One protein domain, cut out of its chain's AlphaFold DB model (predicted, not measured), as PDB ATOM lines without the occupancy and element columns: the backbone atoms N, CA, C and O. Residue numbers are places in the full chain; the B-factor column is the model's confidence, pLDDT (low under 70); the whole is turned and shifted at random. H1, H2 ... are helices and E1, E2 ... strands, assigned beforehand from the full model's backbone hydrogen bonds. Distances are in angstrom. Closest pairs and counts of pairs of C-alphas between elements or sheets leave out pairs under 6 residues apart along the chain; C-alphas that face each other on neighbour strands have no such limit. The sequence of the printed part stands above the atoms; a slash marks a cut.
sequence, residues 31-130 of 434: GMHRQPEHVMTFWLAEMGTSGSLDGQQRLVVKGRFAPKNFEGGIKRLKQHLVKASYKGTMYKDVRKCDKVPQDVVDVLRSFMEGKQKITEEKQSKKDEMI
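This is residues 31 to 130 of the 434 residues of the protein "eIF2B_5 domain-containing protein" of Kingdonia uniflora (UniProt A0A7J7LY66). A small antiparallel hairpin, E1 and E2, bears H1; H2 packs on H1, and long H3 sticks out with residues 114 to 130. The printed part has 100 residues, mostly helix, ordered H1, E1, E2, H2, H3. It is loose, radius of gyration of the C-alphas 16.5 A, spanning 52 by 33 by 27 A.

E1, residues 51 to 53, and E2, residues 59 to 61, are a hairpin; N 52 and O 60 are within hydrogen-bond range, 3.0 A. H1, residues 36 to 47, touches H2, residues 67 to 81, with 42 to 47 alone, at a steep tilt of 61 degrees; closest C-alphas 46 and 73, 6.8 A. H3, residues 102 to 130, is close to H2 but not clearly touching; closest C-alphas 105 and 81, 6.6 A. Every helix O i to N i+4 pair is within range.

H1 begins at C-alpha 36, (150.109, 190.352, 91.340); H3, 41.6 A long, ends at C-alpha 130, (195.522, 202.388, 88.082).

The printed part has no cut; link H2 to H3 is long; pLDDT is under 70 in 33 residues.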
ATOM      1  N   GLY A  31     159.335 186.618  94.694       50.72
ATOM      2  CA  GLY A  31     160.484 187.297  95.302       50.72
ATOM      3  C   GLY A  31     160.220 188.741  95.753       50.72
ATOM      4  O   GLY A  31     161.102 189.347  96.354       50.72
ATOM      5  N   MET A  32     159.044 189.308  95.458       55.47
ATOM      6  CA  MET A  32     158.636 190.647  95.898       55.47
ATOM      7  C   MET A  32     157.517 190.631  96.954       55.47
ATOM      8  O   MET A  32     157.182 191.701  97.453       55.47
ATOM      9  N   HIS A  33     156.959 189.465  97.317       58.16
ATOM     10  CA  HIS A  33     155.913 189.313  98.346       58.16
ATOM     11  C   HIS A  33     154.712 190.278  98.179       58.16
ATOM     12  O   HIS A  33     154.265 190.920  99.133       58.16
ATOM     13  N   ARG A  34     154.186 190.428  96.951       64.31
ATOM     14  CA  ARG A  34     153.055 191.328  96.646       64.31
ATOM     15  C   ARG A  34     151.946 190.668  95.840       64.31
ATOM     16  O   ARG A  34     152.198 189.780  95.038       64.31
ATOM     17  N   GLN A  35     150.739 191.216  95.990       71.00
ATOM     18  CA  GLN A  35     149.596 190.885  95.143       71.00
ATOM     19  C   GLN A  35     149.912 191.183  93.663       71.00
ATOM     20  O   GLN A  35     150.332 192.310  93.355       71.00
ATOM     21  N   PRO A  36     149.701 190.223  92.742       75.69
ATOM     22  CA  PRO A  36     150.109 190.352  91.340       75.69
ATOM     23  C   PRO A  36     149.361 191.477  90.610       75.69
ATOM     24  O   PRO A  36     149.925 192.122  89.730       75.69
ATOM     25  N   GLU A  37     148.133 191.785  91.026       77.00
ATOM     26  CA  GLU A  37     147.302 192.872  90.493       77.00
ATOM     27  C   GLU A  37     147.934 194.259  90.688       77.00
ATOM     28  O   GLU A  37     147.891 195.104  89.793       77.00
ATOM     29  N   HIS A  38     148.568 194.501  91.841       79.38
ATOM     30  CA  HIS A  38     149.243 195.772  92.120       79.38
ATOM     31  C   HIS A  38     150.505 195.935  91.265       79.38
ATOM     32  O   HIS A  38     150.740 197.009  90.707       79.38
ATOM     33  N   VAL A  39     151.278 194.853  91.112       79.31
ATOM     34  CA  VAL A  39     152.468 194.812  90.248       79.31
ATOM     35  C   VAL A  39     152.073 195.016  88.782       79.31
ATOM     36  O   VAL A  39     152.693 195.832  88.104       79.31
ATOM     37  N   MET A  40     151.004 194.355  88.316       83.75
ATOM     38  CA  MET A  40     150.422 194.579  86.990       83.75
ATOM     39  C   MET A  40     150.036 196.049  86.796       83.75
ATOM     40  O   MET A  40     150.454 196.657  85.817       83.75
ATOM     41  N   THR A  41     149.272 196.629  87.726       81.62
ATOM     42  CA  THR A  41     148.744 197.999  87.600       81.62
ATOM     43  C   THR A  41     149.871 199.029  87.492       81.62
ATOM     44  O   THR A  41     149.843 199.880  86.605       81.62
ATOM     45  N   PHE A  42     150.898 198.918  88.343       82.00
ATOM     46  CA  PHE A  42     152.096 199.758  88.264       82.00
ATOM     47  C   PHE A  42     152.808 199.603  86.914       82.00
ATOM     48  O   PHE A  42     153.180 200.588  86.283       82.00
ATOM     49  N   TRP A  43     152.987 198.364  86.458       80.38
ATOM     50  CA  TRP A  43     153.782 198.067  85.271       80.38
ATOM     51  C   TRP A  43     153.087 198.465  83.958       80.38
ATOM     52  O   TRP A  43     153.737 198.970  83.044       80.38
ATOM     53  N   LEU A  44     151.761 198.322  83.887       82.88
ATOM     54  CA  LEU A  44     150.941 198.817  82.779       82.88
ATOM     55  C   LEU A  44     150.966 200.353  82.691       82.88
ATOM     56  O   LEU A  44     151.120 200.894  81.594       82.88
ATOM     57  N   ALA A  45     150.903 201.047  83.835       81.69
ATOM     58  CA  ALA A  45     151.033 202.503  83.897       81.69
ATOM     59  C   ALA A  45     152.430 202.987  83.460       81.69
ATOM     60  O   ALA A  45     152.533 203.896  82.642       81.69
ATOM     61  N   GLU A  46     153.499 202.341  83.939       79.19
ATOM     62  CA  GLU A  46     154.896 202.643  83.578       79.19
ATOM     63  C   GLU A  46     155.217 202.460  82.088       79.19
ATOM     64  O   GLU A  46     156.074 203.162  81.550       79.19
ATOM     65  N   MET A  47     154.558 201.513  81.418       75.50
ATOM     66  CA  MET A  47     154.716 201.313  79.974       75.50
ATOM     67  C   MET A  47     153.718 202.109  79.124       75.50
ATOM     68  O   MET A  47     153.843 202.098  77.902       75.50
ATOM     69  N   GLY A  48     152.726 202.771  79.732       81.25
ATOM     70  CA  GLY A  48     151.652 203.461  79.011       81.25
ATOM     71  C   GLY A  48     150.772 202.520  78.177       81.25
ATOM     72  O   GLY A  48     150.335 202.887  77.088       81.25
ATOM     73  N   THR A  49     150.552 201.285  78.641       82.81
ATOM     74  CA  THR A  49     149.915 200.205  77.855       82.81
ATOM     75  C   THR A  49     148.865 199.451  78.661       82.81
ATOM     76  O   THR A  49     148.929 199.426  79.885       82.81
ATOM     77  N   SER A  50     147.933 198.774  77.988       82.50
ATOM     78  CA  SER A  50     146.935 197.903  78.615       82.50
ATOM     79  C   SER A  50     147.266 196.415  78.442       82.50
ATOM     80  O   SER A  50     147.846 195.988  77.442       82.50
ATOM     81  N   GLY A  51     146.877 195.609  79.426       85.75
ATOM     82  CA  GLY A  51     147.071 194.163  79.432       85.75
ATOM     83  C   GLY A  51     146.288 193.497  80.556       85.75
ATOM     84  O   GLY A  51     145.600 194.171  81.323       85.75
ATOM     85  N   SER A  52     146.392 192.176  80.646       86.00
ATOM     86  CA  SER A  52     145.674 191.366  81.635       86.00
ATOM     87  C   SER A  52     146.553 190.241  82.173       86.00
ATOM     88  O   SER A  52     147.482 189.786  81.501       86.00
ATOM     89  N   LEU A  53     146.236 189.753  83.371       83.06
ATOM     90  CA  LEU A  53     146.761 188.476  83.846       83.06
ATOM     91  C   LEU A  53     145.981 187.333  83.183       83.06
ATOM     92  O   LEU A  53     144.753 187.332  83.160       83.06
ATOM     93  N   ASP A  54     146.712 186.377  82.624       82.25
ATOM     94  CA  ASP A  54     146.207 185.077  82.185       82.25
ATOM     95  C   ASP A  54     145.884 184.180  83.402       82.25
ATOM     96  O   ASP A  54     146.360 184.437  84.511       82.25
ATOM     97  N   GLY A  55     145.141 183.086  83.206       76.00
ATOM     98  CA  GLY A  55     144.753 182.150  84.274       76.00
ATOM     99  C   GLY A  55     145.933 181.503  85.019       76.00
ATOM    100  O   GLY A  55     145.768 181.015  86.132       76.00
ATOM    101  N   GLN A  56     147.139 181.551  84.443       78.88
ATOM    102  CA  GLN A  56     148.404 181.145  85.077       78.88
ATOM    103  C   GLN A  56     149.175 182.319  85.727       78.88
ATOM    104  O   GLN A  56     150.391 182.247  85.881       78.88
ATOM    105  N   GLN A  57     148.501 183.432  86.048       77.81
ATOM    106  CA  GLN A  57     149.081 184.677  86.591       77.81
ATOM    107  C   GLN A  57     150.216 185.290  85.741       77.81
ATOM    108  O   GLN A  57     151.066 186.034  86.232       77.81
ATOM    109  N   ARG A  58     150.233 185.008  84.433       80.25
ATOM    110  CA  ARG A  58     151.196 185.588  83.485       80.25
ATOM    111  C   ARG A  58     150.647 186.898  82.937       80.25
ATOM    112  O   ARG A  58     149.513 186.934  82.475       80.25
ATOM    113  N   LEU A  59     151.449 187.959  82.951       82.50
ATOM    114  CA  LEU A  59     151.039 189.257  82.415       82.50
ATOM    115  C   LEU A  59     151.149 189.274  80.886       82.50
ATOM    116  O   LEU A  59     152.246 189.194  80.333       82.50
ATOM    117  N   VAL A  60     150.003 189.382  80.217       83.94
ATOM    118  CA  VAL A  60     149.876 189.430  78.758       83.94
ATOM    119  C   VAL A  60     149.617 190.872  78.326       83.94
ATOM    120  O   VAL A  60     148.593 191.462  78.667       83.94
ATOM    121  N   VAL A  61     150.540 191.433  77.542       84.56
ATOM    122  CA  VAL A  61     150.433 192.771  76.936       84.56
ATOM    123  C   VAL A  61     150.622 192.641  75.430       84.56
ATOM    124  O   VAL A  61     151.566 192.000  74.970       84.56
ATOM    125  N   LYS A  62     149.727 193.251  74.647       77.75
ATOM    126  CA  LYS A  62     149.822 193.262  73.181       77.75
ATOM    127  C   LYS A  62     150.696 194.435  72.731       77.75
ATOM    128  O   LYS A  62     150.296 195.584  72.866       77.75
ATOM    129  N   GLY A  63     151.874 194.151  72.179       80.75
ATOM    130  CA  GLY A  63     152.769 195.167  71.617       80.75
ATOM    131  C   GLY A  63     154.164 194.626  71.301       80.75
ATOM    132  O   GLY A  63     154.476 193.475  71.600       80.75
ATOM    133  N   ARG A  64     155.011 195.460  70.683       79.00
ATOM    134  CA  ARG A  64     156.427 195.150  70.424       79.00
ATOM    135  C   ARG A  64     157.293 195.887  71.445       79.00
ATOM    136  O   ARG A  64     157.422 197.103  71.368       79.00
ATOM    137  N   PHE A  65     157.896 195.153  72.375       78.75
ATOM    138  CA  PHE A  65     158.704 195.717  73.461       78.75
ATOM    139  C   PHE A  65     160.100 195.091  73.479       78.75
ATOM    140  O   PHE A  65     160.237 193.870  73.432       78.75
ATOM    141  N   ALA A  66     161.144 195.916  73.585       77.88
ATOM    142  CA  ALA A  66     162.515 195.435  73.743       77.88
ATOM    143  C   ALA A  66     162.779 195.005  75.202       77.88
ATOM    144  O   ALA A  66     162.316 195.698  76.111       77.88
ATOM    145  N   PRO A  67     163.578 193.947  75.474       71.69
ATOM    146  CA  PRO A  67     163.871 193.482  76.838       71.69
ATOM    147  C   PRO A  67     164.386 194.572  77.793       71.69
ATOM    148  O   PRO A  67     163.988 194.611  78.956       71.69
ATOM    149  N   LYS A  68     165.178 195.527  77.283       70.25
ATOM    150  CA  LYS A  68     165.689 196.686  78.043       70.25
ATOM    151  C   LYS A  68     164.574 197.532  78.682       70.25
ATOM    152  O   LYS A  68     164.768 198.085  79.763       70.25
ATOM    153  N   ASN A  69     163.391 197.593  78.065       66.38
ATOM    154  CA  ASN A  69     162.242 198.339  78.588       66.38
ATOM    155  C   ASN A  69     161.679 197.662  79.855       66.38
ATOM    156  O   ASN A  69     161.333 198.339  80.823       66.38
ATOM    157  N   PHE A  70     161.669 196.322  79.887       70.38
ATOM    158  CA  PHE A  70     161.247 195.530  81.047       70.38
ATOM    159  C   PHE A  70     162.241 195.676  82.207       70.38
ATOM    160  O   PHE A  70     161.831 195.844  83.354       70.38
ATOM    161  N   GLU A  71     163.546 195.648  81.920       71.06
ATOM    162  CA  GLU A  71     164.603 195.821  82.928       71.06
ATOM    163  C   GLU A  71     164.544 197.204  83.591       71.06
ATOM    164  O   GLU A  71     164.626 197.307  84.821       71.06
ATOM    165  N   GLY A  72     164.313 198.258  82.799       70.25
ATOM    166  CA  GLY A  72     164.056 199.610  83.300       70.25
ATOM    167  C   GLY A  72     162.825 199.676  84.211       70.25
ATOM    168  O   GLY A  72     162.913 200.213  85.317       70.25
ATOM    169  N   GLY A  73     161.710 199.062  83.800       72.88
ATOM    170  CA  GLY A  73     160.485 198.984  84.606       72.88
ATOM    171  C   GLY A  73     160.669 198.225  85.927       72.88
ATOM    172  O   GLY A  73     160.213 198.686  86.971       72.88
ATOM    173  N   ILE A  74     161.407 197.107  85.932       75.31
ATOM    174  CA  ILE A  74     161.726 196.353  87.162       75.31
ATOM    175  C   ILE A  74     162.628 197.176  88.096       75.31
ATOM    176  O   ILE A  74     162.458 197.131  89.318       75.31
ATOM    177  N   LYS A  75     163.578 197.948  87.550       73.19
ATOM    178  CA  LYS A  75     164.422 198.857  88.339       73.19
ATOM    179  C   LYS A  75     163.583 199.962  88.994       73.19
ATOM    180  O   LYS A  75     163.731 200.177  90.197       73.19
ATOM    181  N   ARG A  76     162.663 200.587  88.249       73.94
ATOM    182  CA  ARG A  76     161.742 201.608  88.781       73.94
ATOM    183  C   ARG A  76     160.740 201.042  89.787       73.94
ATOM    184  O   ARG A  76     160.533 201.663  90.822       73.94
ATOM    185  N   LEU A  77     160.226 199.825  89.588       76.50
ATOM    186  CA  LEU A  77     159.386 199.134  90.580       76.50
ATOM    187  C   LEU A  77     160.124 198.926  91.915       76.50
ATOM    188  O   LEU A  77     159.563 199.170  92.980       76.50
ATOM    189  N   LYS A  78     161.402 198.532  91.889       75.06
ATOM    190  CA  LYS A  78     162.205 198.414  93.122       75.06
ATOM    191  C   LYS A  78     162.407 199.767  93.811       75.06
ATOM    192  O   LYS A  78     162.327 199.841  95.032       75.06
ATOM    193  N   GLN A  79     162.599 200.837  93.041       76.06
ATOM    194  CA  GLN A  79     162.711 202.206  93.566       76.06
ATOM    195  C   GLN A  79     161.379 202.722  94.153       76.06
ATOM    196  O   GLN A  79     161.389 203.355  95.206       76.06
ATOM    197  N   HIS A  80     160.242 202.385  93.534       76.44
ATOM    198  CA  HIS A  80     158.882 202.680  94.010       76.44
ATOM    199  C   HIS A  80     158.582 202.041  95.379       76.44
ATOM    200  O   HIS A  80     157.901 202.644  96.214       76.44
ATOM    201  N   LEU A  81     159.107 200.834  95.620       75.56
ATOM    202  CA  LEU A  81     158.844 200.051  96.830       75.56
ATOM    203  C   LEU A  81     159.707 200.449  98.043       75.56
ATOM    204  O   LEU A  81     159.195 200.452  99.154       75.56
ATOM    205  N   VAL A  82     160.990 200.791  97.870       72.38
ATOM    206  CA  VAL A  82     161.991 200.823  98.974       72.38
ATOM    207  C   VAL A  82     161.986 202.106  99.842       72.38
ATOM    208  O   VAL A  82     162.742 202.205 100.808       72.38
ATOM    209  N   LYS A  83     161.096 203.071  99.562       64.06
ATOM    210  CA  LYS A  83     161.172 204.489  99.999       64.06
ATOM    211  C   LYS A  83     162.424 205.204  99.459       64.06
ATOM    212  O   LYS A  83     163.524 204.664  99.386       64.06
ATOM    213  N   ALA A  84     162.250 206.464  99.069       57.25
ATOM    214  CA  ALA A  84     163.307 207.252  98.445       57.25
ATOM    215  C   ALA A  84     164.314 207.799  99.474       57.25
ATOM    216  O   ALA A  84     164.112 208.873 100.032       57.25
ATOM    217  N   SER A  85     165.424 207.084  99.666       49.09
ATOM    218  CA  SER A  85     166.736 207.689  99.936       49.09
ATOM    219  C   SER A  85     167.841 206.702  99.562       49.09
ATOM    220  O   SER A  85     168.307 205.914 100.378       49.09
ATOM    221  N   TYR A  86     168.253 206.733  98.295       46.69
ATOM    222  CA  TYR A  86     169.508 206.125  97.862       46.69
ATOM    223  C   TYR A  86     170.508 207.268  97.685       46.69
ATOM    224  O   TYR A  86     170.246 208.210  96.936       46.69
ATOM    225  N   LYS A  87     171.624 207.231  98.422       46.00
ATOM    226  CA  LYS A  87     172.618 208.324  98.481       46.00
ATOM    227  C   LYS A  87     172.032 209.705  98.853       46.00
ATOM    228  O   LYS A  87     172.451 210.712  98.296       46.00
ATOM    229  N   GLY A  88     171.040 209.770  99.749       49.91
ATOM    230  CA  GLY A  88     170.485 211.048 100.234       49.91
ATOM    231  C   GLY A  88     169.742 211.886  99.183       49.91
ATOM    232  O   GLY A  88     169.390 213.031  99.451       49.91
ATOM    233  N   THR A  89     169.485 211.333  97.995       45.31
ATOM    234  CA  THR A  89     168.766 212.012  96.912       45.31
ATOM    235  C   THR A  89     167.442 211.307  96.643       45.31
ATOM    236  O   THR A  89     167.357 210.076  96.639       45.31
ATOM    237  N   MET A  90     166.378 212.085  96.431       48.41
ATOM    238  CA  MET A  90     165.100 211.522  95.999       48.41
ATOM    239  C   MET A  90     165.181 211.150  94.517       48.41
ATOM    240  O   MET A  90     165.633 211.951  93.696       48.41
ATOM    241  N   TYR A  91     164.688 209.961  94.160       56.97
ATOM    242  CA  TYR A  91     164.419 209.610  92.767       56.97
ATOM    243  C   TYR A  91     163.287 210.508  92.251       56.97
ATOM    244  O   TYR A  91     162.117 210.224  92.494       56.97
ATOM    245  N   LYS A  92     163.650 211.613  91.586       54.72
ATOM    246  CA  LYS A  92     162.730 212.704  91.207       54.72
ATOM    247  C   LYS A  92     161.510 212.226  90.412       54.72
ATOM    248  O   LYS A  92     160.426 212.771  90.580       54.72
ATOM    249  N   ASP A  93     161.686 211.169  89.621       59.72
ATOM    250  CA  ASP A  93     160.713 210.715  88.622       59.72
ATOM    251  C   ASP A  93     159.928 209.455  89.041       59.72
ATOM    252  O   ASP A  93     159.136 208.936  88.257       59.72
ATOM    253  N   VAL A  94     160.126 208.936  90.263       64.56
ATOM    254  CA  VAL A  94     159.464 207.705  90.741       64.56
ATOM    255  C   VAL A  94     158.667 207.993  92.012       64.56
ATOM    256  O   VAL A  94     159.227 208.229  93.082       64.56
ATOM    257  N   ARG A  95     157.331 207.944  91.914       63.53
ATOM    258  CA  ARG A  95     156.439 208.074  93.083       63.53
ATOM    259  C   ARG A  95     156.701 206.938  94.079       63.53
ATOM    260  O   ARG A  95     157.043 205.832  93.675       63.53
ATOM    261  N   LYS A  96     156.486 207.175  95.374       68.75
ATOM    262  CA  LYS A  96     156.530 206.129  96.415       68.75
ATOM    263  C   LYS A  96     155.254 205.276  96.419       68.75
ATOM    264  O   LYS A  96     154.187 205.761  96.049       68.75
ATOM    265  N   CYS A  97     155.352 204.030  96.875       69.94
ATOM    266  CA  CYS A  97     154.194 203.225  97.256       69.94
ATOM    267  C   CYS A  97     153.913 203.397  98.755       69.94
ATOM    268  O   CYS A  97     154.745 203.040  99.584       69.94
ATOM    269  N   ASP A  98     152.734 203.901  99.122       72.69
ATOM    270  CA  ASP A  98     152.354 204.071 100.535       72.69
ATOM    271  C   ASP A  98     151.802 202.782 101.183       72.69
ATOM    272  O   ASP A  98     151.571 202.738 102.386       72.69
ATOM    273  N   LYS A  99     151.615 201.703 100.404       75.25
ATOM    274  CA  LYS A  99     151.043 200.420 100.865       75.25
ATOM    275  C   LYS A  99     152.098 199.341 101.172       75.25
ATOM    276  O   LYS A  99     151.771 198.155 101.083       75.25
ATOM    277  N   VAL A 100     153.373 199.687 101.384       68.88
ATOM    278  CA  VAL A 100     154.478 198.705 101.527       68.88
ATOM    279  C   VAL A 100     154.754 198.368 102.999       68.88
ATOM    280  O   VAL A 100     155.081 199.279 103.758       68.88
ATOM    281  N   PRO A 101     154.663 197.083 103.398       75.06
ATOM    282  CA  PRO A 101     155.170 196.589 104.676       75.06
ATOM    283  C   PRO A 101     156.663 196.898 104.854       75.06
ATOM    284  O   PRO A 101     157.446 196.801 103.907       75.06
ATOM    285  N   GLN A 102     157.053 197.325 106.055       70.19
ATOM    286  CA  GLN A 102     158.392 197.863 106.316       70.19
ATOM    287  C   GLN A 102     159.483 196.774 106.284       70.19
ATOM    288  O   GLN A 102     160.570 197.010 105.769       70.19
ATOM    289  N   ASP A 103     159.157 195.553 106.701       75.25
ATOM    290  CA  ASP A 103     159.978 194.348 106.542       75.25
ATOM    291  C   ASP A 103     160.376 194.093 105.074       75.25
ATOM    292  O   ASP A 103     161.550 193.878 104.764       75.25
ATOM    293  N   VAL A 104     159.423 194.211 104.141       71.62
ATOM    294  CA  VAL A 104     159.679 194.047 102.698       71.62
ATOM    295  C   VAL A 104     160.573 195.173 102.160       71.62
ATOM    296  O   VAL A 104     161.415 194.929 101.291       71.62
ATOM    297  N   VAL A 105     160.435 196.395 102.689       72.62
ATOM    298  CA  VAL A 105     161.324 197.526 102.361       72.62
ATOM    299  C   VAL A 105     162.768 197.228 102.763       72.62
ATOM    300  O   VAL A 105     163.682 197.476 101.971       72.62
ATOM    301  N   ASP A 106     162.981 196.677 103.954       75.19
ATOM    302  CA  ASP A 106     164.318 196.494 104.528       75.19
ATOM    303  C   ASP A 106     165.052 195.277 103.917       75.19
ATOM    304  O   ASP A 106     166.254 195.345 103.622       75.19
ATOM    305  N   VAL A 107     164.321 194.210 103.566       76.75
ATOM    306  CA  VAL A 107     164.849 193.090 102.755       76.75
ATOM    307  C   VAL A 107     165.250 193.556 101.349       76.75
ATOM    308  O   VAL A 107     166.329 193.217 100.854       76.75
ATOM    309  N   LEU A 108     164.424 194.373 100.687       72.19
ATOM    310  CA  LEU A 108     164.765 194.907  99.364       72.19
ATOM    311  C   LEU A 108     165.934 195.905  99.423       72.19
ATOM    312  O   LEU A 108     166.741 195.941  98.490       72.19
ATOM    313  N   ARG A 109     166.059 196.680 100.507       74.56
ATOM    314  CA  ARG A 109     167.176 197.606 100.735       74.56
ATOM    315  C   ARG A 109     168.509 196.872 100.852       74.56
ATOM    316  O   ARG A 109     169.410 197.140 100.059       74.56
ATOM    317  N   SER A 110     168.607 195.904 101.763       76.06
ATOM    318  CA  SER A 110     169.838 195.127 101.986       76.06
ATOM    319  C   SER A 110     170.313 194.396 100.718       76.06
ATOM    320  O   SER A 110     171.508 194.385 100.414       76.06
ATOM    321  N   PHE A 111     169.390 193.879  99.899       74.38
ATOM    322  CA  PHE A 111     169.719 193.292  98.591       74.38
ATOM    323  C   PHE A 111     170.282 194.311  97.581       74.38
ATOM    324  O   PHE A 111     171.159 193.978  96.777       74.38
ATOM    325  N   MET A 112     169.783 195.551  97.588       72.50
ATOM    326  CA  MET A 112     170.265 196.618  96.702       72.50
ATOM    327  C   MET A 112     171.641 197.137  97.146       72.50
ATOM    328  O   MET A 112     172.532 197.284  96.309       72.50
ATOM    329  N   GLU A 113     171.847 197.322  98.452       74.31
ATOM    330  CA  GLU A 113     173.134 197.710  99.051       74.31
ATOM    331  C   GLU A 113     174.214 196.633  98.844       74.31
ATOM    332  O   GLU A 113     175.351 196.951  98.494       74.31
ATOM    333  N   GLY A 114     173.866 195.347  98.961       73.75
ATOM    334  CA  GLY A 114     174.790 194.243  98.674       73.75
ATOM    335  C   GLY A 114     175.319 194.259  97.232       73.75
ATOM    336  O   GLY A 114     176.503 194.017  96.998       73.75
ATOM    337  N   LYS A 115     174.479 194.625  96.253       71.25
ATOM    338  CA  LYS A 115     174.915 194.792  94.853       71.25
ATOM    339  C   LYS A 115     175.770 196.037  94.624       71.25
ATOM    340  O   LYS A 115     176.641 196.012  93.751       71.25
ATOM    341  N   GLN A 116     175.529 197.098  95.390       66.12
ATOM    342  CA  GLN A 116     176.356 198.301  95.370       66.12
ATOM    343  C   GLN A 116     177.775 197.980  95.854       66.12
ATOM    344  O   GLN A 116     178.712 198.237  95.104       66.12
ATOM    345  N   LYS A 117     177.930 197.307  97.005       72.94
ATOM    346  CA  LYS A 117     179.244 196.901  97.546       72.94
ATOM    347  C   LYS A 117     180.081 196.108  96.535       72.94
ATOM    348  O   LYS A 117     181.224 196.461  96.295       72.94
ATOM    349  N   ILE A 118     179.485 195.125  95.851       68.69
ATOM    350  CA  ILE A 118     180.165 194.330  94.804       68.69
ATOM    351  C   ILE A 118     180.617 195.193  93.609       68.69
ATOM    352  O   ILE A 118     181.583 194.858  92.926       68.69
ATOM    353  N   THR A 119     179.908 196.283  93.309       61.53
ATOM    354  CA  THR A 119     180.258 197.192  92.206       61.53
ATOM    355  C   THR A 119     181.326 198.197  92.638       61.53
ATOM    356  O   THR A 119     182.255 198.459  91.880       61.53
ATOM    357  N   GLU A 120     181.234 198.713  93.863       70.75
ATOM    358  CA  GLU A 120     182.212 199.632  94.454       70.75
ATOM    359  C   GLU A 120     183.549 198.930  94.729       70.75
ATOM    360  O   GLU A 120     184.583 199.493  94.405       70.75
ATOM    361  N   GLU A 121     183.549 197.672  95.181       71.12
ATOM    362  CA  GLU A 121     184.760 196.851  95.353       71.12
ATOM    363  C   GLU A 121     185.451 196.530  94.012       71.12
ATOM    364  O   GLU A 121     186.677 196.488  93.917       71.12
ATOM    365  N   LYS A 122     184.675 196.328  92.938       62.59
ATOM    366  CA  LYS A 122     185.228 196.174  91.581       62.59
ATOM    367  C   LYS A 122     185.837 197.472  91.062       62.59
ATOM    368  O   LYS A 122     186.860 197.424  90.387       62.59
ATOM    369  N   GLN A 123     185.216 198.609  91.371       57.47
ATOM    370  CA  GLN A 123     185.742 199.916  90.996       57.47
ATOM    371  C   GLN A 123     186.996 200.258  91.812       57.47
ATOM    372  O   GLN A 123     187.998 200.632  91.219       57.47
ATOM    373  N   SER A 124     187.006 200.023  93.128       64.00
ATOM    374  CA  SER A 124     188.168 200.303  93.977       64.00
ATOM    375  C   SER A 124     189.385 199.468  93.582       64.00
ATOM    376  O   SER A 124     190.480 200.013  93.523       64.00
ATOM    377  N   LYS A 125     189.196 198.188  93.227       58.19
ATOM    378  CA  LYS A 125     190.265 197.324  92.688       58.19
ATOM    379  C   LYS A 125     190.800 197.821  91.343       58.19
ATOM    380  O   LYS A 125     191.994 197.719  91.083       58.19
ATOM    381  N   LYS A 126     189.941 198.405  90.498       46.22
ATOM    382  CA  LYS A 126     190.366 199.062  89.253       46.22
ATOM    383  C   LYS A 126     191.151 200.352  89.538       46.22
ATOM    384  O   LYS A 126     192.194 200.570  88.935       46.22
ATOM    385  N   ASP A 127     190.689 201.169  90.480       46.03
ATOM    386  CA  ASP A 127     191.334 202.433  90.865       46.03
ATOM    387  C   ASP A 127     192.635 202.215  91.670       46.03
ATOM    388  O   ASP A 127     193.492 203.093  91.746       46.03
ATOM    389  N   GLU A 128     192.796 201.051  92.297       52.22
ATOM    390  CA  GLU A 128     194.036 200.553  92.901       52.22
ATOM    391  C   GLU A 128     195.026 200.084  91.825       52.22
ATOM    392  O   GLU A 128     196.159 200.556  91.799       52.22
ATOM    393  N   MET A 129     194.577 199.275  90.858       50.00
ATOM    394  CA  MET A 129     195.392 198.868  89.704       50.00
ATOM    395  C   MET A 129     195.912 200.070  88.893       50.00
ATOM    396  O   MET A 129     197.052 200.049  88.443       50.00
ATOM    397  N   ILE A 130     195.113 201.134  88.746       51.91
ATOM    398  CA  ILE A 130     195.522 202.388  88.082       51.91
ATOM    399  C   ILE A 130     196.545 203.181  88.915       51.91
ATOM    400  O   ILE A 130     197.402 203.852  88.345       51.91
TER     401      ILE A 130